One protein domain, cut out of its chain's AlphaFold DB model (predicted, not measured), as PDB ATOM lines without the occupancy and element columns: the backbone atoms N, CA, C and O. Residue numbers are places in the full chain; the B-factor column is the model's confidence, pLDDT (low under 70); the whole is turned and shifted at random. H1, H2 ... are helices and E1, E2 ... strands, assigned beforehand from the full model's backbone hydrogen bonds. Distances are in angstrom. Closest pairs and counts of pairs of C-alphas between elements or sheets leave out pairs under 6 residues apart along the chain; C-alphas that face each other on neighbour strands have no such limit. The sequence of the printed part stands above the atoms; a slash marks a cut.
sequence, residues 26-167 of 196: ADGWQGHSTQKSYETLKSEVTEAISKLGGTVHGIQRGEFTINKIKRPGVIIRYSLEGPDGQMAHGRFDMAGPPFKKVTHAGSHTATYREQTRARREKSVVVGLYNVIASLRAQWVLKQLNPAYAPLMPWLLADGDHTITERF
ATOM      1  N   ALA A  26     -29.685  28.054 -15.894       79.69
ATOM      2  CA  ALA A  26     -28.306  28.139 -15.414       79.69
ATOM      3  C   ALA A  26     -28.046  29.357 -14.511       79.69
ATOM      4  O   ALA A  26     -27.133  29.308 -13.696       79.69
ATOM      5  N   ASP A  27     -28.876  30.400 -14.595       74.56
ATOM      6  CA  ASP A  27     -28.694  31.634 -13.824       74.56
ATOM      7  C   ASP A  27     -29.193  31.499 -12.371       74.56
ATOM      8  O   ASP A  27     -29.224  32.472 -11.625       74.56
ATOM      9  N   GLY A  28     -29.656  30.311 -11.964       74.62
ATOM     10  CA  GLY A  28     -30.158  30.039 -10.612       74.62
ATOM     11  C   GLY A  28     -31.563  30.584 -10.327       74.62
ATOM     12  O   GLY A  28     -32.159  30.234  -9.309       74.62
ATOM     13  N   TRP A  29     -32.135  31.377 -11.238       78.94
ATOM     14  CA  TRP A  29     -33.479  31.937 -11.102       78.94
ATOM     15  C   TRP A  29     -34.557  30.889 -11.370       78.94
ATOM     16  O   TRP A  29     -34.771  30.406 -12.493       78.94
ATOM     17  N   GLN A  30     -35.296  30.569 -10.315       76.44
ATOM     18  CA  GLN A  30     -36.462  29.711 -10.406       76.44
ATOM     19  C   GLN A  30     -37.583  30.460 -11.145       76.44
ATOM     20  O   GLN A  30     -37.711  31.678 -11.066       76.44
ATOM     21  N   GLY A  31     -38.395  29.747 -11.923       77.94
ATOM     22  CA  GLY A  31     -39.544  30.350 -12.606       77.94
ATOM     23  C   GLY A  31     -39.257  31.064 -13.932       77.94
ATOM     24  O   GLY A  31     -40.195  31.608 -14.500       77.94
ATOM     25  N   HIS A  32     -38.041  31.014 -14.492       83.19
ATOM     26  CA  HIS A  32     -37.741  31.564 -15.834       83.19
ATOM     27  C   HIS A  32     -38.693  31.054 -16.943       83.19
ATOM     28  O   HIS A  32     -38.977  31.771 -17.904       83.19
ATOM     29  N   SER A  33     -39.208  29.831 -16.789       83.50
ATOM     30  CA  SER A  33     -40.143  29.161 -17.700       83.50
ATOM     31  C   SER A  33     -41.551  28.978 -17.121       83.50
ATOM     32  O   SER A  33     -42.354  28.229 -17.678       83.50
ATOM     33  N   THR A  34     -41.875  29.629 -15.997       88.50
ATOM     34  CA  THR A  34     -43.195  29.468 -15.378       88.50
ATOM     35  C   THR A  34     -44.304  29.986 -16.294       88.50
ATOM     36  O   THR A  34     -44.200  31.064 -16.878       88.50
ATOM     37  N   GLN A  35     -45.389  29.219 -16.385       90.38
ATOM     38  CA  GLN A  35     -46.626  29.606 -17.073       90.38
ATOM     39  C   GLN A  35     -47.740  29.979 -16.085       90.38
ATOM     40  O   GLN A  35     -48.874  30.233 -16.482       90.38
ATOM     41  N   LYS A  36     -47.436  29.987 -14.779       94.19
ATOM     42  CA  LYS A  36     -48.418  30.301 -13.740       94.19
ATOM     43  C   LYS A  36     -48.818  31.771 -13.807       94.19
ATOM     44  O   LYS A  36     -47.977  32.648 -14.001       94.19
ATOM     45  N   SER A  37     -50.103  32.027 -13.587       95.12
ATOM     46  CA  SER A  37     -50.620  33.388 -13.475       95.12
ATOM     47  C   SER A  37     -50.179  34.043 -12.162       95.12
ATOM     48  O   SER A  37     -49.868  33.359 -11.183       95.12
ATOM     49  N   TYR A  38     -50.206  35.374 -12.117       95.25
ATOM     50  CA  TYR A  38     -49.971  36.121 -10.883       95.25
ATOM     51  C   TYR A  38     -50.926  35.714  -9.757       95.25
ATOM     52  O   TYR A  38     -50.471  35.528  -8.635       95.25
ATOM     53  N   GLU A  39     -52.219  35.524 -10.037       96.62
ATOM     54  CA  GLU A  39     -53.197  35.139  -9.007       96.62
ATOM     55  C   GLU A  39     -52.924  33.734  -8.455       96.62
ATOM     56  O   GLU A  39     -53.010  33.512  -7.248       96.62
ATOM     57  N   THR A  40     -52.499  32.800  -9.313       97.00
ATOM     58  CA  THR A  40     -52.058  31.465  -8.878       97.00
ATOM     59  C   THR A  40     -50.862  31.568  -7.932       97.00
ATOM     60  O   THR A  40     -50.879  30.991  -6.848       97.00
ATOM     61  N   LEU A  41     -49.838  32.341  -8.308       96.69
ATOM     62  CA  LEU A  41     -48.645  32.518  -7.478       96.69
ATOM     63  C   LEU A  41     -48.951  33.272  -6.182       96.69
ATOM     64  O   LEU A  41     -48.407  32.934  -5.138       96.69
ATOM     65  N   LYS A  42     -49.846  34.258  -6.222       96.94
ATOM     66  CA  LYS A  42     -50.325  34.981  -5.042       96.94
ATOM     67  C   LYS A  42     -50.970  34.021  -4.037       96.94
ATOM     68  O   LYS A  42     -50.643  34.085  -2.858       96.94
ATOM     69  N   SER A  43     -51.828  33.113  -4.508       97.75
ATOM     70  CA  SER A  43     -52.434  32.070  -3.671       97.75
ATOM     71  C   SER A  43     -51.376  31.133  -3.076       97.75
ATOM     72  O   SER A  43     -51.373  30.889  -1.872       97.75
ATOM     73  N   GLU A  44     -50.417  30.676  -3.891       97.69
ATOM     74  CA  GLU A  44     -49.328  29.805  -3.427       97.69
ATOM     75  C   GLU A  44     -48.404  30.485  -2.404       97.69
ATOM     76  O   GLU A  44     -47.933  29.822  -1.482       97.69
ATOM     77  N   VAL A  45     -48.144  31.792  -2.537       97.31
ATOM     78  CA  VAL A  45     -47.405  32.571  -1.527       97.31
ATOM     79  C   VAL A  45     -48.180  32.609  -0.216       97.31
ATOM     80  O   VAL A  45     -47.593  32.340   0.831       97.31
ATOM     81  N   THR A  46     -49.481  32.906  -0.262       97.81
ATOM     82  CA  THR A  46     -50.331  32.918   0.934       97.81
ATOM     83  C   THR A  46     -50.311  31.565   1.633       97.81
ATOM     84  O   THR A  46     -50.033  31.501   2.826       97.81
ATOM     85  N   GLU A  47     -50.510  30.479   0.886       97.94
ATOM     86  CA  GLU A  47     -50.469  29.121   1.428       97.94
ATOM     87  C   GLU A  47     -49.099  28.792   2.045       97.94
ATOM     88  O   GLU A  47     -49.022  28.229   3.137       97.94
ATOM     89  N   ALA A  48     -48.006  29.157   1.367       97.25
ATOM     90  CA  ALA A  48     -46.655  28.909   1.857       97.25
ATOM     91  C   ALA A  48     -46.353  29.679   3.154       97.25
ATOM     92  O   ALA A  48     -45.775  29.103   4.072       97.25
ATOM     93  N   ILE A  49     -46.774  30.944   3.262       97.00
ATOM     94  CA  ILE A  49     -46.620  31.739   4.490       97.00
ATOM     95  C   ILE A  49     -47.463  31.144   5.625       97.00
ATOM     96  O   ILE A  49     -46.961  31.001   6.739       97.00
ATOM     97  N   SER A  50     -48.695  30.709   5.346       96.12
ATOM     98  CA  SER A  50     -49.553  30.060   6.345       96.12
ATOM     99  C   SER A  50     -48.985  28.748   6.868       96.12
ATOM    100  O   SER A  50     -49.012  28.520   8.074       96.12
ATOM    101  N   LYS A  51     -48.361  27.928   6.015       95.12
ATOM    102  CA  LYS A  51     -47.633  26.728   6.470       95.12
ATOM    103  C   LYS A  51     -46.485  27.063   7.422       95.12
ATOM    104  O   LYS A  51     -46.184  26.287   8.321       95.12
ATOM    105  N   LEU A  52     -45.859  28.225   7.257       95.00
ATOM    106  CA  LEU A  52     -44.786  28.689   8.136       95.00
ATOM    107  C   LEU A  52     -45.304  29.344   9.430       95.00
ATOM    108  O   LEU A  52     -44.485  29.669  10.289       95.00
ATOM    109  N   GLY A  53     -46.626  29.465   9.603       92.75
ATOM    110  CA  GLY A  53     -47.281  30.043  10.780       92.75
ATOM    111  C   GLY A  53     -47.710  31.504  10.618       92.75
ATOM    112  O   GLY A  53     -48.087  32.127  11.603       92.75
ATOM    113  N   GLY A  54     -47.638  32.066   9.405       95.31
ATOM    114  CA  GLY A  54     -47.999  33.459   9.139       95.31
ATOM    115  C   GLY A  54     -49.382  33.669   8.531       95.31
ATOM    116  O   GLY A  54     -49.884  32.860   7.754       95.31
ATOM    117  N   THR A  55     -49.976  34.826   8.808       96.69
ATOM    118  CA  THR A  55     -51.228  35.269   8.181       96.69
ATOM    119  C   THR A  55     -50.949  36.420   7.226       96.69
ATOM    120  O   THR A  55     -50.484  37.475   7.646       96.69
ATOM    121  N   VAL A  56     -51.229  36.244   5.931       97.00
ATOM    122  CA  VAL A  56     -51.042  37.302   4.923       97.00
ATOM    123  C   VAL A  56     -52.203  38.294   4.969       97.00
ATOM    124  O   VAL A  56     -53.359  37.915   4.808       97.00
ATOM    125  N   HIS A  57     -51.891  39.582   5.114       94.69
ATOM    126  CA  HIS A  57     -52.878  40.668   5.113       94.69
ATOM    127  C   HIS A  57     -53.013  41.347   3.751       94.69
ATOM    128  O   HIS A  57     -54.058  41.910   3.432       94.69
ATOM    129  N   GLY A  58     -51.957  41.326   2.936       91.38
ATOM    130  CA  GLY A  58     -51.989  41.982   1.638       91.38
ATOM    131  C   GLY A  58     -50.767  41.703   0.782       91.38
ATOM    132  O   GLY A  58     -49.657  41.541   1.283       91.38
ATOM    133  N   ILE A  59     -50.994  41.679  -0.532       95.06
ATOM    134  CA  ILE A  59     -49.952  41.581  -1.555       95.06
ATOM    135  C   ILE A  59     -50.181  42.735  -2.528       95.06
ATOM    136  O   ILE A  59     -51.154  42.733  -3.285       95.06
ATOM    137  N   GLN A  60     -49.305  43.734  -2.475       91.75
ATOM    138  CA  GLN A  60     -49.425  44.977  -3.230       91.75
ATOM    139  C   GLN A  60     -48.359  45.040  -4.321       91.75
ATOM    140  O   GLN A  60     -47.174  44.882  -4.048       91.75
ATOM    141  N   ARG A  61     -48.771  45.310  -5.564       91.19
ATOM    142  CA  ARG A  61     -47.839  45.552  -6.676       91.19
ATOM    143  C   ARG A  61     -47.190  46.927  -6.545       91.19
ATOM    144  O   ARG A  61     -47.857  47.896  -6.191       91.19
ATOM    145  N   GLY A  62     -45.919  47.012  -6.913       88.62
ATOM    146  CA  GLY A  62     -45.146  48.247  -6.865       88.62
ATOM    147  C   GLY A  62     -44.001  48.268  -7.870       88.62
ATOM    148  O   GLY A  62     -43.875  47.394  -8.734       88.62
ATOM    149  N   GLU A  63     -43.167  49.294  -7.757       84.38
ATOM    150  CA  GLU A  63     -41.908  49.414  -8.484       84.38
ATOM    151  C   GLU A  63     -40.801  49.770  -7.500       84.38
ATOM    152  O   GLU A  63     -40.959  50.668  -6.678       84.38
ATOM    153  N   PHE A  64     -39.680  49.074  -7.615       81.75
ATOM    154  CA  PHE A  64     -38.460  49.324  -6.867       81.75
ATOM    155  C   PHE A  64     -37.450  49.996  -7.791       81.75
ATOM    156  O   PHE A  64     -37.374  49.670  -8.977       81.75
ATOM    157  N   THR A  65     -36.657  50.924  -7.264       79.44
ATOM    158  CA  THR A  65     -35.522  51.496  -7.998       79.44
ATOM    159  C   THR A  65     -34.243  50.931  -7.397       79.44
ATOM    160  O   THR A  65     -33.886  51.290  -6.283       79.44
ATOM    161  N   ILE A  66     -33.575  50.035  -8.126       75.94
ATOM    162  CA  ILE A  66     -32.333  49.370  -7.698       75.94
ATOM    163  C   ILE A  66     -31.275  49.679  -8.757       75.94
ATOM    164  O   ILE A  66     -31.519  49.453  -9.940       75.94
ATOM    165  N   ASN A  67     -30.132  50.247  -8.366       72.81
ATOM    166  CA  ASN A  67     -29.070  50.698  -9.286       72.81
ATOM    167  C   ASN A  67     -29.568  51.609 -10.417       72.81
ATOM    168  O   ASN A  67     -29.187  51.443 -11.574       72.81
ATOM    169  N   LYS A  68     -30.468  52.553 -10.113       79.50
ATOM    170  CA  LYS A  68     -31.101  53.442 -11.113       79.50
ATOM    171  C   LYS A  68     -31.965  52.704 -12.159       79.50
ATOM    172  O   LYS A  68     -32.466  53.333 -13.090       79.50
ATOM    173  N   ILE A  69     -32.204  51.397 -11.998       78.94
ATOM    174  CA  ILE A  69     -33.101  50.597 -12.836       78.94
ATOM    175  C   ILE A  69     -34.427  50.402 -12.100       78.94
ATOM    176  O   ILE A  69     -34.471  49.923 -10.966       78.94
ATOM    177  N   LYS A  70     -35.529  50.749 -12.769       81.50
ATOM    178  CA  LYS A  70     -36.878  50.468 -12.269       81.50
ATOM    179  C   LYS A  70     -37.212  48.997 -12.484       81.50
ATOM    180  O   LYS A  70     -37.184  48.512 -13.615       81.50
ATOM    181  N   ARG A  71     -37.555  48.306 -11.405       84.50
ATOM    182  CA  ARG A  71     -37.911  46.888 -11.380       84.50
ATOM    183  C   ARG A  71     -39.321  46.739 -10.817       84.50
ATOM    184  O   ARG A  71     -39.586  47.240  -9.725       84.50
ATOM    185  N   PRO A  72     -40.252  46.092 -11.527       88.50
ATOM    186  CA  PRO A  72     -41.578  45.856 -10.981       88.50
ATOM    187  C   PRO A  72     -41.496  44.761  -9.918       88.50
ATOM    188  O   PRO A  72     -40.675  43.847 -10.011       88.50
ATOM    189  N   GLY A  73     -42.351  44.838  -8.909       91.88
ATOM    190  CA  GLY A  73     -42.281  43.929  -7.775       91.88
ATOM    191  C   GLY A  73     -43.560  43.885  -6.958       91.88
ATOM    192  O   GLY A  73     -44.588  44.441  -7.363       91.88
ATOM    193  N   VAL A  74     -43.487  43.220  -5.807       91.69
ATOM    194  CA  VAL A  74     -44.561  43.213  -4.813       91.69
ATOM    195  C   VAL A  74     -44.035  43.441  -3.403       91.69
ATOM    196  O   VAL A  74     -42.905  43.082  -3.087       91.69
ATOM    197  N   ILE A  75     -44.901  43.997  -2.564       92.44
ATOM    198  CA  ILE A  75     -44.765  44.022  -1.110       92.44
ATOM    199  C   ILE A  75     -45.803  43.053  -0.548       92.44
ATOM    200  O   ILE A  75     -46.995  43.180  -0.846       92.44
ATOM    201  N   ILE A  76     -45.360  42.089   0.251       94.56
ATOM    202  CA  ILE A  76     -46.220  41.127   0.945       94.56
ATOM    203  C   ILE A  76     -46.201  41.482   2.430       94.56
ATOM    204  O   ILE A  76     -45.141  41.498   3.047       94.56
ATOM    205  N   ARG A  77     -47.367  41.767   3.008       94.94
ATOM    206  CA  ARG A  77     -47.523  42.043   4.443       94.94
ATOM    207  C   ARG A  77     -48.155  40.846   5.129       94.94
ATOM    208  O   ARG A  77     -49.173  40.339   4.652       94.94
ATOM    209  N   TYR A  78     -47.582  40.434   6.250       95.94
ATOM    210  CA  TYR A  78     -48.079  39.318   7.045       95.94
ATOM    211  C   TYR A  78     -47.948  39.598   8.544       95.94
ATOM    212  O   TYR A  78     -47.357  40.600   8.947       95.94
ATOM    213  N   SER A  79     -48.509  38.722   9.366       94.56
ATOM    214  CA  SER A  79     -48.280  38.691  10.810       94.56
ATOM    215  C   SER A  79     -48.011  37.279  11.312       94.56
ATOM    216  O   SER A  79     -48.355  36.304  10.642       94.56
ATOM    217  N   LEU A  80     -47.384  37.194  12.481       93.50
ATOM    218  CA  LEU A  80     -47.206  35.987  13.278       93.50
ATOM    219  C   LEU A  80     -47.846  36.212  14.642       93.50
ATOM    220  O   LEU A  80     -47.669  37.278  15.228       93.50
ATOM    221  N   GLU A  81     -48.551  35.206  15.138       90.81
ATOM    222  CA  GLU A  81     -49.060  35.187  16.505       90.81
ATOM    223  C   GLU A  81     -48.008  34.544  17.415       90.81
ATOM    224  O   GLU A  81     -47.544  33.429  17.159       90.81
ATOM    225  N   GLY A  82     -47.577  35.284  18.434       86.44
ATOM    226  CA  GLY A  82     -46.656  34.814  19.459       86.44
ATOM    227  C   GLY A  82     -47.342  33.905  20.488       86.44
ATOM    228  O   GLY A  82     -48.570  33.859  20.560       86.44
ATOM    229  N   PRO A  83     -46.570  33.197  21.334       83.38
ATOM    230  CA  PRO A  83     -47.120  32.334  22.386       83.38
ATOM    231  C   PRO A  83     -47.993  33.072  23.412       83.38
ATOM    232  O   PRO A  83     -48.826  32.461  24.075       83.38
ATOM    233  N   ASP A  84     -47.788  34.378  23.556       88.56
ATOM    234  CA  ASP A  84     -48.528  35.282  24.436       88.56
ATOM    235  C   ASP A  84     -49.734  35.951  23.747       88.56
ATOM    236  O   ASP A  84     -50.375  36.824  24.331       88.56
ATOM    237  N   GLY A  85     -50.044  35.556  22.506       87.38
ATOM    238  CA  GLY A  85     -51.104  36.147  21.690       87.38
ATOM    239  C   GLY A  85     -50.742  37.508  21.088       87.38
ATOM    240  O   GLY A  85     -51.598  38.149  20.472       87.38
ATOM    241  N   GLN A  86     -49.500  37.985  21.243       88.88
ATOM    242  CA  GLN A  86     -49.067  39.216  20.584       88.88
ATOM    243  C   GLN A  86     -48.855  38.992  19.088       88.88
ATOM    244  O   GLN A  86     -48.285  37.991  18.655       88.88
ATOM    245  N   MET A  87     -49.283  39.964  18.284       90.06
ATOM    246  CA  MET A  87     -49.126  39.925  16.834       90.06
ATOM    247  C   MET A  87     -47.849  40.655  16.422       90.06
ATOM    248  O   MET A  87     -47.758  41.876  16.532       90.06
ATOM    249  N   ALA A  88     -46.880  39.916  15.893       90.31
ATOM    250  CA  ALA A  88     -45.700  40.484  15.257       90.31
ATOM    251  C   ALA A  88     -45.968  40.694  13.762       90.31
ATOM    252  O   ALA A  88     -46.375  39.769  13.059       90.31
ATOM    253  N   HIS A  89     -45.731  41.899  13.249       92.62
ATOM    254  CA  HIS A  89     -45.947  42.218  11.836       92.62
ATOM    255  C   HIS A  89     -44.674  42.018  11.016       92.62
ATOM    256  O   HIS A  89     -43.583  42.349  11.467       92.62
ATOM    257  N   GLY A  90     -44.815  41.518   9.792       92.00
ATOM    258  CA  GLY A  90     -43.711  41.323   8.861       92.00
ATOM    259  C   GLY A  90     -44.001  41.845   7.460       92.00
ATOM    260  O   GLY A  90     -45.156  42.006   7.041       92.00
ATOM    261  N   ARG A  91     -42.921  42.119   6.726       92.00
ATOM    262  CA  ARG A  91     -42.952  42.647   5.362       92.00
ATOM    263  C   ARG A  91     -41.903  41.956   4.502       92.00
ATOM    264  O   ARG A  91     -40.723  41.966   4.826       92.00
ATOM    265  N   PHE A  92     -42.337  41.403   3.377       89.88
ATOM    266  CA  PHE A  92     -41.457  40.862   2.350       89.88
ATOM    267  C   PHE A  92     -41.488  41.770   1.123       89.88
ATOM    268  O   PHE A  92     -42.513  41.869   0.439       89.88
ATOM    269  N   ASP A  93     -40.357  42.402   0.829       88.50
ATOM    270  CA  ASP A  93     -40.187  43.256  -0.341       88.50
ATOM    271  C   ASP A  93     -39.493  42.465  -1.450       88.50
ATOM    272  O   ASP A  93     -38.383  41.960  -1.289       88.50
ATOM    273  N   MET A  94     -40.163  42.325  -2.592       89.88
ATOM    274  CA  MET A  94     -39.670  41.529  -3.709       89.88
ATOM    275  C   MET A  94     -39.618  42.369  -4.977       89.88
ATOM    276  O   MET A  94     -40.653  42.762  -5.517       89.88
ATOM    277  N   ALA A  95     -38.411  42.565  -5.502       88.25
ATOM    278  CA  ALA A  95     -38.198  43.111  -6.834       88.25
ATOM    279  C   ALA A  95     -38.031  41.978  -7.857       88.25
ATOM    280  O   ALA A  95     -37.095  41.180  -7.778       88.25
ATOM    281  N   GLY A  96     -38.895  41.943  -8.871       88.38
ATOM    282  CA  GLY A  96     -38.732  41.034 -10.002       88.38
ATOM    283  C   GLY A  96     -37.500  41.399 -10.848       88.38
ATOM    284  O   GLY A  96     -36.942  42.489 -10.677       88.38
ATOM    285  N   PRO A  97     -37.020  40.512 -11.730       90.38
ATOM    286  CA  PRO A  97     -35.880  40.786 -12.608       90.38
ATOM    287  C   PRO A  97     -36.128  42.003 -13.521       90.38
ATOM    288  O   PRO A  97     -37.265  42.261 -13.912       90.38
ATOM    289  N   PRO A  98     -35.104  42.786 -13.898       90.06
ATOM    290  CA  PRO A  98     -35.308  43.883 -14.840       90.06
ATOM    291  C   PRO A  98     -35.805  43.347 -16.194       90.06
ATOM    292  O   PRO A  98     -35.591  42.188 -16.534       90.06
ATOM    293  N   PHE A  99     -36.454  44.178 -17.008       90.38
ATOM    294  CA  PHE A  99     -36.865  43.801 -18.368       90.38
ATOM    295  C   PHE A  99     -36.356  44.815 -19.390       90.38
ATOM    296  O   PHE A  99     -36.224  46.006 -19.089       90.38
ATOM    297  N   LYS A 100     -36.045  44.354 -20.605       87.50
ATOM    298  CA  LYS A 100     -35.539  45.238 -21.660       87.50
ATOM    299  C   LYS A 100     -36.652  46.172 -22.120       87.50
ATOM    300  O   LYS A 100     -37.802  45.754 -22.291       87.50
ATOM    301  N   LYS A 101     -36.317  47.438 -22.379       83.19
ATOM    302  CA  LYS A 101     -37.259  48.371 -23.015       83.19
ATOM    303  C   LYS A 101     -37.621  47.854 -24.409       83.19
ATOM    304  O   LYS A 101     -36.785  47.281 -25.105       83.19
ATOM    305  N   VAL A 102     -38.874  48.033 -24.809       79.81
ATOM    306  CA  VAL A 102     -39.334  47.661 -26.151       79.81
ATOM    307  C   VAL A 102     -38.815  48.709 -27.140       79.81
ATOM    308  O   VAL A 102     -39.177  49.879 -27.058       79.81
ATOM    309  N   THR A 103     -37.944  48.316 -28.065       67.31
ATOM    310  CA  THR A 103     -37.388  49.199 -29.101       67.31
ATOM    311  C   THR A 103     -38.262  49.156 -30.354       67.31
ATOM    312  O   THR A 103     -37.948  48.457 -31.311       67.31
ATOM    313  N   HIS A 104     -39.377  49.888 -30.358       60.91
ATOM    314  CA  HIS A 104     -40.129  50.172 -31.585       60.91
ATOM    315  C   HIS A 104     -40.359  51.677 -31.729       60.91
ATOM    316  O   HIS A 104     -40.555  52.374 -30.735       60.91
ATOM    317  N   ALA A 105     -40.352  52.164 -32.976       52.06
ATOM    318  CA  ALA A 105     -40.386  53.576 -33.380       52.06
ATOM    319  C   ALA A 105     -41.680  54.348 -33.018       52.06
ATOM    320  O   ALA A 105     -41.933  55.427 -33.541       52.06
ATOM    321  N   GLY A 106     -42.502  53.828 -32.104       57.94
ATOM    322  CA  GLY A 106     -43.723  54.469 -31.633       57.94
ATOM    323  C   GLY A 106     -44.057  54.037 -30.211       57.94
ATOM    324  O   GLY A 106     -44.871  53.134 -30.007       57.94
ATOM    325  N   SER A 107     -43.473  54.723 -29.224       61.31
ATOM    326  CA  SER A 107     -43.737  54.562 -27.779       61.31
ATOM    327  C   SER A 107     -45.204  54.791 -27.379       61.31
ATOM    328  O   SER A 107     -45.600  54.503 -26.250       61.31
ATOM    329  N   HIS A 108     -46.027  55.300 -28.299       65.31
ATOM    330  CA  HIS A 108     -47.447  55.586 -28.094       65.31
ATOM    331  C   HIS A 108     -48.393  54.550 -28.719       65.31
ATOM    332  O   HIS A 108     -49.607  54.691 -28.592       65.31
ATOM    333  N   THR A 109     -47.872  53.502 -29.361       76.81
ATOM    334  CA  THR A 109     -48.706  52.459 -29.978       76.81
ATOM    335  C   THR A 109     -49.319  51.523 -28.930       76.81
ATOM    336  O   THR A 109     -48.725  51.255 -27.882       76.81
ATOM    337  N   ALA A 110     -50.517  50.996 -29.213       79.56
ATOM    338  CA  ALA A 110     -51.180  50.008 -28.356       79.56
ATOM    339  C   ALA A 110     -50.292  48.768 -28.135       79.56
ATOM    340  O   ALA A 110     -50.136  48.311 -27.003       79.56
ATOM    341  N   THR A 111     -49.607  48.320 -29.190       82.44
ATOM    342  CA  THR A 111     -48.666  47.195 -29.171       82.44
ATOM    343  C   THR A 111     -47.489  47.422 -28.218       82.44
ATOM    344  O   THR A 111     -47.136  46.523 -27.457       82.44
ATOM    345  N   TYR A 112     -46.905  48.628 -28.185       83.56
ATOM    346  CA  TYR A 112     -45.825  48.956 -27.243       83.56
ATOM    347  C   TYR A 112     -46.282  48.838 -25.781       83.56
ATOM    348  O   TYR A 112     -45.574  48.272 -24.939       83.56
ATOM    349  N   ARG A 113     -47.480  49.353 -25.470       84.19
ATOM    350  CA  ARG A 113     -48.052  49.295 -24.115       84.19
ATOM    351  C   ARG A 113     -48.337  47.859 -23.692       84.19
ATOM    352  O   ARG A 113     -48.026  47.489 -22.562       84.19
ATOM    353  N   GLU A 114     -48.887  47.058 -24.597       87.25
ATOM    354  CA  GLU A 114     -49.185  45.648 -24.355       87.25
ATOM    355  C   GLU A 114     -47.913  44.834 -24.094       87.25
ATOM    356  O   GLU A 114     -47.813  44.171 -23.063       87.25
ATOM    357  N   GLN A 115     -46.894  44.960 -24.950       86.75
ATOM    358  CA  GLN A 115     -45.614  44.263 -24.775       86.75
ATOM    359  C   GLN A 115     -44.905  44.677 -23.478       86.75
ATOM    360  O   GLN A 115     -44.388  43.830 -22.748       86.75
ATOM    361  N   THR A 116     -44.921  45.971 -23.147       87.88
ATOM    362  CA  THR A 116     -44.354  46.474 -21.886       87.88
ATOM    363  C   THR A 116     -45.101  45.902 -20.681       87.88
ATOM    364  O   THR A 116     -44.473  45.457 -19.720       87.88
ATOM    365  N   ARG A 117     -46.440  45.865 -20.729       89.62
ATOM    366  CA  ARG A 117     -47.269  45.271 -19.673       89.62
ATOM    367  C   ARG A 117     -46.979  43.780 -19.511       89.62
ATOM    368  O   ARG A 117     -46.824  43.334 -18.379       89.62
ATOM    369  N   ALA A 118     -46.854  43.035 -20.608       90.19
ATOM    370  CA  ALA A 118     -46.540  41.609 -20.584       90.19
ATOM    371  C   ALA A 118     -45.161  41.329 -19.961       90.19
ATOM    372  O   ALA A 118     -45.038  40.454 -19.105       90.19
ATOM    373  N   ARG A 119     -44.129  42.111 -20.314       91.44
ATOM    374  CA  ARG A 119     -42.791  41.997 -19.702       91.44
ATOM    375  C   ARG A 119     -42.798  42.351 -18.216       91.44
ATOM    376  O   ARG A 119     -42.189  41.646 -17.412       91.44
ATOM    377  N   ARG A 120     -43.531  43.406 -17.842       91.62
ATOM    378  CA  ARG A 120     -43.717  43.807 -16.440       91.62
ATOM    379  C   ARG A 120     -44.384  42.695 -15.630       91.62
ATOM    380  O   ARG A 120     -43.915  42.378 -14.541       91.62
ATOM    381  N   GLU A 121     -45.438  42.091 -16.176       93.12
ATOM    382  CA  GLU A 121     -46.139  40.960 -15.564       93.12
ATOM    383  C   GLU A 121     -45.204  39.763 -15.384       93.12
ATOM    384  O   GLU A 121     -45.080  39.240 -14.278       93.12
ATOM    385  N   LYS A 122     -44.480  39.383 -16.447       92.81
ATOM    386  CA  LYS A 122     -43.522  38.273 -16.420       92.81
ATOM    387  C   LYS A 122     -42.464  38.467 -15.333       92.81
ATOM    388  O   LYS A 122     -42.187  37.534 -14.588       92.81
ATOM    389  N   SER A 123     -41.913  39.673 -15.192       92.94
ATOM    390  CA  SER A 123     -40.953  39.992 -14.128       92.94
ATOM    391  C   SER A 123     -41.523  39.731 -12.729       92.94
ATOM    392  O   SER A 123     -40.878  39.088 -11.903       92.94
ATOM    393  N   VAL A 124     -42.742  40.208 -12.457       94.25
ATOM    394  CA  VAL A 124     -43.389  40.009 -11.150       94.25
ATOM    395  C   VAL A 124     -43.666  38.526 -10.895       94.25
ATOM    396  O   VAL A 124     -43.411  38.035  -9.799       94.25
ATOM    397  N   VAL A 125     -44.147  37.807 -11.908       95.12
ATOM    398  CA  VAL A 125     -44.435  36.368 -11.854       95.12
ATOM    399  C   VAL A 125     -43.169  35.557 -11.557       95.12
ATOM    400  O   VAL A 125     -43.181  34.708 -10.667       95.12
ATOM    401  N   VAL A 126     -42.054  35.842 -12.235       93.62
ATOM    402  CA  VAL A 126     -40.761  35.197 -11.949       93.62
ATOM    403  C   VAL A 126     -40.320  35.499 -10.517       93.62
ATOM    404  O   VAL A 126     -39.922  34.597  -9.782       93.62
ATOM    405  N   GLY A 127     -40.435  36.755 -10.091       92.88
ATOM    406  CA  GLY A 127     -40.110  37.164  -8.732       92.88
ATOM    407  C   GLY A 127     -40.913  36.408  -7.666       92.88
ATOM    408  O   GLY A 127     -40.331  35.801  -6.770       92.88
ATOM    409  N   LEU A 128     -42.240  36.348  -7.806       94.62
ATOM    410  CA  LEU A 128     -43.120  35.595  -6.903       94.62
ATOM    411  C   LEU A 128     -42.801  34.098  -6.883       94.62
ATOM    412  O   LEU A 128     -42.842  33.475  -5.824       94.62
ATOM    413  N   TYR A 129     -42.450  33.514  -8.030       95.19
ATOM    414  CA  TYR A 129     -42.044  32.112  -8.086       95.19
ATOM    415  C   TYR A 129     -40.805  31.848  -7.218       95.19
ATOM    416  O   TYR A 129     -40.765  30.860  -6.485       95.19
ATOM    417  N   ASN A 130     -39.811  32.742  -7.254       92.38
ATOM    418  CA  ASN A 130     -38.615  32.634  -6.409       92.38
ATOM    419  C   ASN A 130     -38.937  32.799  -4.919       92.38
ATOM    420  O   ASN A 130     -38.362  32.088  -4.093       92.38
ATOM    421  N   VAL A 131     -39.889  33.669  -4.566       94.00
ATOM    422  CA  VAL A 131     -40.393  33.770  -3.186       94.00
ATOM    423  C   VAL A 131     -40.996  32.442  -2.737       94.00
ATOM    424  O   VAL A 131     -40.604  31.921  -1.698       94.00
ATOM    425  N   ILE A 132     -41.873  31.835  -3.540       95.25
ATOM    426  CA  ILE A 132     -42.476  30.530  -3.216       95.25
ATOM    427  C   ILE A 132     -41.401  29.454  -3.052       95.25
ATOM    428  O   ILE A 132     -41.455  28.677  -2.100       95.25
ATOM    429  N   ALA A 133     -40.424  29.397  -3.961       93.44
ATOM    430  CA  ALA A 133     -39.326  28.436  -3.875       93.44
ATOM    431  C   ALA A 133     -38.534  28.605  -2.569       93.44
ATOM    432  O   ALA A 133     -38.238  27.619  -1.895       93.44
ATOM    433  N   SER A 134     -38.279  29.852  -2.169       92.94
ATOM    434  CA  SER A 134     -37.576  30.185  -0.928       92.94
ATOM    435  C   SER A 134     -38.390  29.804   0.313       92.94
ATOM    436  O   SER A 134     -37.859  29.171   1.220       92.94
ATOM    437  N   LEU A 135     -39.690  30.113   0.348       95.62
ATOM    438  CA  LEU A 135     -40.583  29.736   1.453       95.62
ATOM    439  C   LEU A 135     -40.724  28.211   1.583       95.62
ATOM    440  O   LEU A 135     -40.746  27.676   2.689       95.62
ATOM    441  N   ARG A 136     -40.762  27.482   0.460       95.50
ATOM    442  CA  ARG A 136     -40.761  26.010   0.467       95.50
ATOM    443  C   ARG A 136     -39.454  25.441   1.013       95.50
ATOM    444  O   ARG A 136     -39.499  24.495   1.791       95.50
ATOM    445  N   ALA A 137     -38.309  26.018   0.651       93.94
ATOM    446  CA  ALA A 137     -37.022  25.613   1.215       93.94
ATOM    447  C   ALA A 137     -36.976  25.851   2.734       93.94
ATOM    448  O   ALA A 137     -36.563  24.980   3.491       93.94
ATOM    449  N   GLN A 138     -37.489  26.992   3.192       95.19
ATOM    450  CA  GLN A 138     -37.601  27.305   4.615       95.19
ATOM    451  C   GLN A 138     -38.525  26.352   5.377       95.19
ATOM    452  O   GLN A 138     -38.237  26.003   6.519       95.19
ATOM    453  N   TRP A 139     -39.615  25.900   4.754       94.44
ATOM    454  CA  TRP A 139     -40.483  24.874   5.331       94.44
ATOM    455  C   TRP A 139     -39.733  23.559   5.553       94.44
ATOM    456  O   TRP A 139     -39.847  22.965   6.622       94.44
ATOM    457  N   VAL A 140     -38.931  23.129   4.575       95.12
ATOM    458  CA  VAL A 140     -38.068  21.946   4.723       95.12
ATOM    459  C   VAL A 140     -37.056  22.159   5.849       95.12
ATOM    460  O   VAL A 140     -36.913  21.291   6.703       95.12
ATOM    461  N   LEU A 141     -36.412  23.328   5.917       93.81
ATOM    462  CA  LEU A 141     -35.473  23.645   6.998       93.81
ATOM    463  C   LEU A 141     -36.129  23.606   8.381       93.81
ATOM    464  O   LEU A 141     -35.520  23.089   9.308       93.81
ATOM    465  N   LYS A 142     -37.375  24.071   8.518       91.81
ATOM    466  CA  LYS A 142     -38.134  23.981   9.775       91.81
ATOM    467  C   LYS A 142     -38.394  22.533  10.207       91.81
ATOM    468  O   LYS A 142     -38.439  22.254  11.397       91.81
ATOM    469  N   GLN A 143     -38.554  21.608   9.260       91.25
ATOM    470  CA  GLN A 143     -38.685  20.181   9.580       91.25
ATOM    471  C   GLN A 143     -37.357  19.563  10.026       91.25
ATOM    472  O   GLN A 143     -37.354  18.695  10.891       91.25
ATOM    473  N   LEU A 144     -36.241  19.999   9.435       93.62
ATOM    474  CA  LEU A 144     -34.904  19.502   9.776       93.62
ATOM    475  C   LEU A 144     -34.373  20.099  11.085       93.62
ATOM    476  O   LEU A 144     -33.654  19.431  11.819       93.62
ATOM    477  N   ASN A 145     -34.724  21.350  11.375       92.44
ATOM    478  CA  ASN A 145     -34.357  22.062  12.589       92.44
ATOM    479  C   ASN A 145     -35.622  22.672  13.218       92.44
ATOM    480  O   ASN A 145     -36.050  23.750  12.796       92.44
ATOM    481  N   PRO A 146     -36.206  22.027  14.244       85.88
ATOM    482  CA  PRO A 146     -37.416  22.517  14.905       85.88
ATOM    483  C   PRO A 146     -37.282  23.914  15.530       85.88
ATOM    484  O   PRO A 146     -38.283  24.615  15.659       85.88
ATOM    485  N   ALA A 147     -36.063  24.339  15.882       87.56
ATOM    486  CA  ALA A 147     -35.790  25.675  16.413       87.56
ATOM    487  C   ALA A 147     -35.669  26.750  15.313       87.56
ATOM    488  O   ALA A 147     -35.525  27.935  15.611       87.56
ATOM    489  N   TYR A 148     -35.721  26.371  14.032       89.62
ATOM    490  CA  TYR A 148     -35.626  27.316  12.925       89.62
ATOM    491  C   TYR A 148     -36.887  28.181  12.808       89.62
ATOM    492  O   TYR A 148     -38.005  27.681  12.659       89.62
ATOM    493  N   ALA A 149     -36.690  29.502  12.808       89.31
ATOM    494  CA  ALA A 149     -37.752  30.498  12.753       89.31
ATOM    495  C   ALA A 149     -37.768  31.212  11.379       89.31
ATOM    496  O   ALA A 149     -37.207  32.298  11.228       89.31
ATOM    497  N   PRO A 150     -38.402  30.616  10.351       89.75
ATOM    498  CA  PRO A 150     -38.219  30.985   8.944       89.75
ATOM    499  C   PRO A 150     -38.604  32.429   8.618       89.75
ATOM    500  O   PRO A 150     -37.915  33.082   7.849       89.75
ATOM    501  N   LEU A 151     -39.685  32.931   9.219       92.12
ATOM    502  CA  LEU A 151     -40.249  34.250   8.922       92.12
ATOM    503  C   LEU A 151     -39.691  35.376   9.807       92.12
ATOM    504  O   LEU A 151     -40.002  36.540   9.562       92.12
ATOM    505  N   MET A 152     -38.869  35.057  10.812       90.25
ATOM    506  CA  MET A 152     -38.278  36.057  11.709       90.25
ATOM    507  C   MET A 152     -37.463  37.135  10.982       90.25
ATOM    508  O   MET A 152     -37.653  38.307  11.296       90.25
ATOM    509  N   PRO A 153     -36.613  36.816   9.982       88.88
ATOM    510  CA  PRO A 153     -35.766  37.824   9.341       88.88
ATOM    511  C   PRO A 153     -36.540  38.990   8.700       88.88
ATOM    512  O   PRO A 153     -35.986  40.083   8.552       88.88
ATOM    513  N   TRP A 154     -37.811  38.778   8.342       90.81
ATOM    514  CA  TRP A 154     -38.678  39.773   7.698       90.81
ATOM    515  C   TRP A 154     -39.718  40.399   8.639       90.81
ATOM    516  O   TRP A 154     -40.591  41.140   8.180       90.81
ATOM    517  N   LEU A 155     -39.645  40.133   9.948       91.50
ATOM    518  CA  LEU A 155     -40.444  40.863  10.934       91.50
ATOM    519  C   LEU A 155     -39.989  42.313  11.049       91.50
ATOM    520  O   LEU A 155     -38.809  42.608  10.887       91.50
ATOM    521  N   LEU A 156     -40.923  43.207  11.347       87.50
ATOM    522  CA  LEU A 156     -40.683  44.626  11.566       87.50
ATOM    523  C   LEU A 156     -40.257  44.848  13.016       87.50
ATOM    524  O   LEU A 156     -40.958  44.434  13.936       87.50
ATOM    525  N   ALA A 157     -39.107  45.488  13.212       73.94
ATOM    526  CA  ALA A 157     -38.525  45.667  14.539       73.94
ATOM    527  C   ALA A 157     -38.934  46.985  15.215       73.94
ATOM    528  O   ALA A 157     -39.021  46.994  16.429       73.94
ATOM    529  N   ASP A 158     -39.181  48.064  14.454       64.69
ATOM    530  CA  ASP A 158     -39.599  49.389  14.962       64.69
ATOM    531  C   ASP A 158     -40.241  50.224  13.825       64.69
ATOM    532  O   ASP A 158     -39.661  51.184  13.314       64.69
ATOM    533  N   GLY A 159     -41.426  49.829  13.351       65.94
ATOM    534  CA  GLY A 159     -42.153  50.548  12.292       65.94
ATOM    535  C   GLY A 159     -41.828  50.057  10.879       65.94
ATOM    536  O   GLY A 159     -42.519  49.175  10.377       65.94
ATOM    537  N   ASP A 160     -40.789  50.606  10.238       75.25
ATOM    538  CA  ASP A 160     -40.597  50.486   8.776       75.25
ATOM    539  C   ASP A 160     -39.426  49.606   8.319       75.25
ATOM    540  O   ASP A 160     -39.314  49.322   7.118       75.25
ATOM    541  N   HIS A 161     -38.591  49.147   9.253       79.19
ATOM    542  CA  HIS A 161     -37.448  48.288   8.960       79.19
ATOM    543  C   HIS A 161     -37.668  46.866   9.457       79.19
ATOM    544  O   HIS A 161     -38.049  46.631  10.609       79.19
ATOM    545  N   THR A 162     -37.367  45.916   8.582       84.38
ATOM    546  CA  THR A 162     -37.264  44.509   8.943       84.38
ATOM    547  C   THR A 162     -36.066  44.276   9.863       84.38
ATOM    548  O   THR A 162     -35.102  45.048   9.863       84.38
ATOM    549  N   ILE A 163     -36.092  43.184  10.628       83.00
ATOM    550  CA  ILE A 163     -34.951  42.734  11.431       83.00
ATOM    551  C   ILE A 163     -33.699  42.667  10.543       83.00
ATOM    552  O   ILE A 163     -32.686  43.272  10.874       83.00
ATOM    553  N   THR A 164     -33.772  42.055   9.360       81.62
ATOM    554  CA  THR A 164     -32.614  41.960   8.447       81.62
ATOM    555  C   THR A 164     -32.082  43.326   7.996       81.62
ATOM    556  O   THR A 164     -30.866  43.531   7.940       81.62
ATOM    557  N   GLU A 165     -32.965  44.281   7.689       78.19
ATOM    558  CA  GLU A 165     -32.564  45.643   7.314       78.19
ATOM    559  C   GLU A 165     -31.860  46.349   8.468       78.19
ATOM    560  O   GLU A 165     -30.799  46.929   8.255       78.19
ATOM    561  N   ARG A 166     -32.385  46.240   9.696       78.69
ATOM    562  CA  ARG A 166     -31.714  46.800  10.876       78.69
ATOM    563  C   ARG A 166     -30.327  46.223  11.054       78.69
ATOM    564  O   ARG A 166     -29.392  46.972  11.324       78.69
ATOM    565  N   PHE A 167     -30.204  44.911  10.882       72.94
ATOM    566  CA  PHE A 167     -28.917  44.256  10.983       72.94
ATOM    567  C   PHE A 167     -27.954  44.804   9.918       72.94
ATOM    568  O   PHE A 167     -26.871  45.272  10.240       72.94
TER     569      PHE A 167
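This is residues 26 to 167 of the 196 residues of an uncharacterized protein of marine sediment metagenome (UniProt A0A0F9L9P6). A twisted sheet of three strands is covered on one face by two helices side by side, the short H1 and the very long H2, which run the same way, slantwise to the strands; no named helix is on the other face. H2 makes much of the length, and the stretch of residues 105 to 110 sticks out at its first end, while a small helix, H3, sits apart from the other named elements after a long link. The printed part has 142 residues, with three named helices and three named strands in the order H1 E1 E2 E3 H2 H3. The sheet has the order E1 E2 E3 and is antiparallel throughout, and the class is mixed, helices and strands. The whole is only just compact, close to loose, with a radius of gyration of the C-alphas of 17.2 A, and only just elongated, spanning 61 by 30 by 25 A.

Residues 26 to 37 hold no named element. H1, residues 38 to 51, begins with C-alpha 38 at (-49.971, 36.121, -10.883) and measures 19.9 A from first to last C-alpha. E1, residues 54 to 66, measures 28.0 A and bends by 80 degrees at residue 57. E2, residues 69 to 81, measures 36.8 A and bends by 56 degrees at residue 72. E3, residues 87 to 95, measures 26.3 A. H2, residues 110 to 144, begins with C-alpha 110 at (-51.180, 50.008, -28.356) and measures 51.5 A; it is the longest helix. H3, residues 163 to 167, measures 6.2 A and ends with C-alpha 167 at (-28.917, 44.256, 10.983).

E1, E2 and E3 form a meander, each strand the antiparallel neighbour of the one before, with E1 and E3 as edge strands. E1 and E2 are a hairpin, their directions at 160 degrees; N 60 and O 75 are within hydrogen-bond range at 2.9 A, as are N 71 and O 64 at 2.8 A. E2 and E3 are also a hairpin, at 162 degrees, with N 78 and O 90 within hydrogen-bond range at 3.0 A and N 92 and O 76 at 2.8 A. H1 and H2 are on the same face of the sheet, in two layers, helices on one face of a sheet. H1 has a height over the sheet of 9.8 A and lies over E1 and only just over E2, on which 3 of its 14 C-alphas fall; on the local plane it runs slantwise to E1 at 49 degrees. The closest C-alphas of H1 and E1 are those of Thr 46 and Val 56, 6.0 A apart. H2 has a height over the sheet of 9.5 A and lies over E2 and E3, slantwise to E3 at 44 degrees on the local plane. Its closest C-alphas to E2 are those of Val 124 and Gly 73, 5.3 A apart. H1 and H2 touch at a shallow tilt of 17 degrees, the same way, with the C-alphas of Val 45 and Ile 132 closest at 5.6 A. H3 is not on the sheet and is apart from H1 and H2. In H1, H2 and H3 every O i to N i+4 pair is within hydrogen-bond range.

The two C-alphas farthest apart are those of Asp 84 and Ala 105, at 61.2 A. The printed part has no cut. The links from E3 to H2, 14 residues, and from H2 to H3, 18 residues, are long; the other three are tight. Residues 105 to 110, of which 110 belongs to H2, stand free. The mean pLDDT of the printed part is 87.7, and residues 103 to 108 and 158 to 159 are under 70.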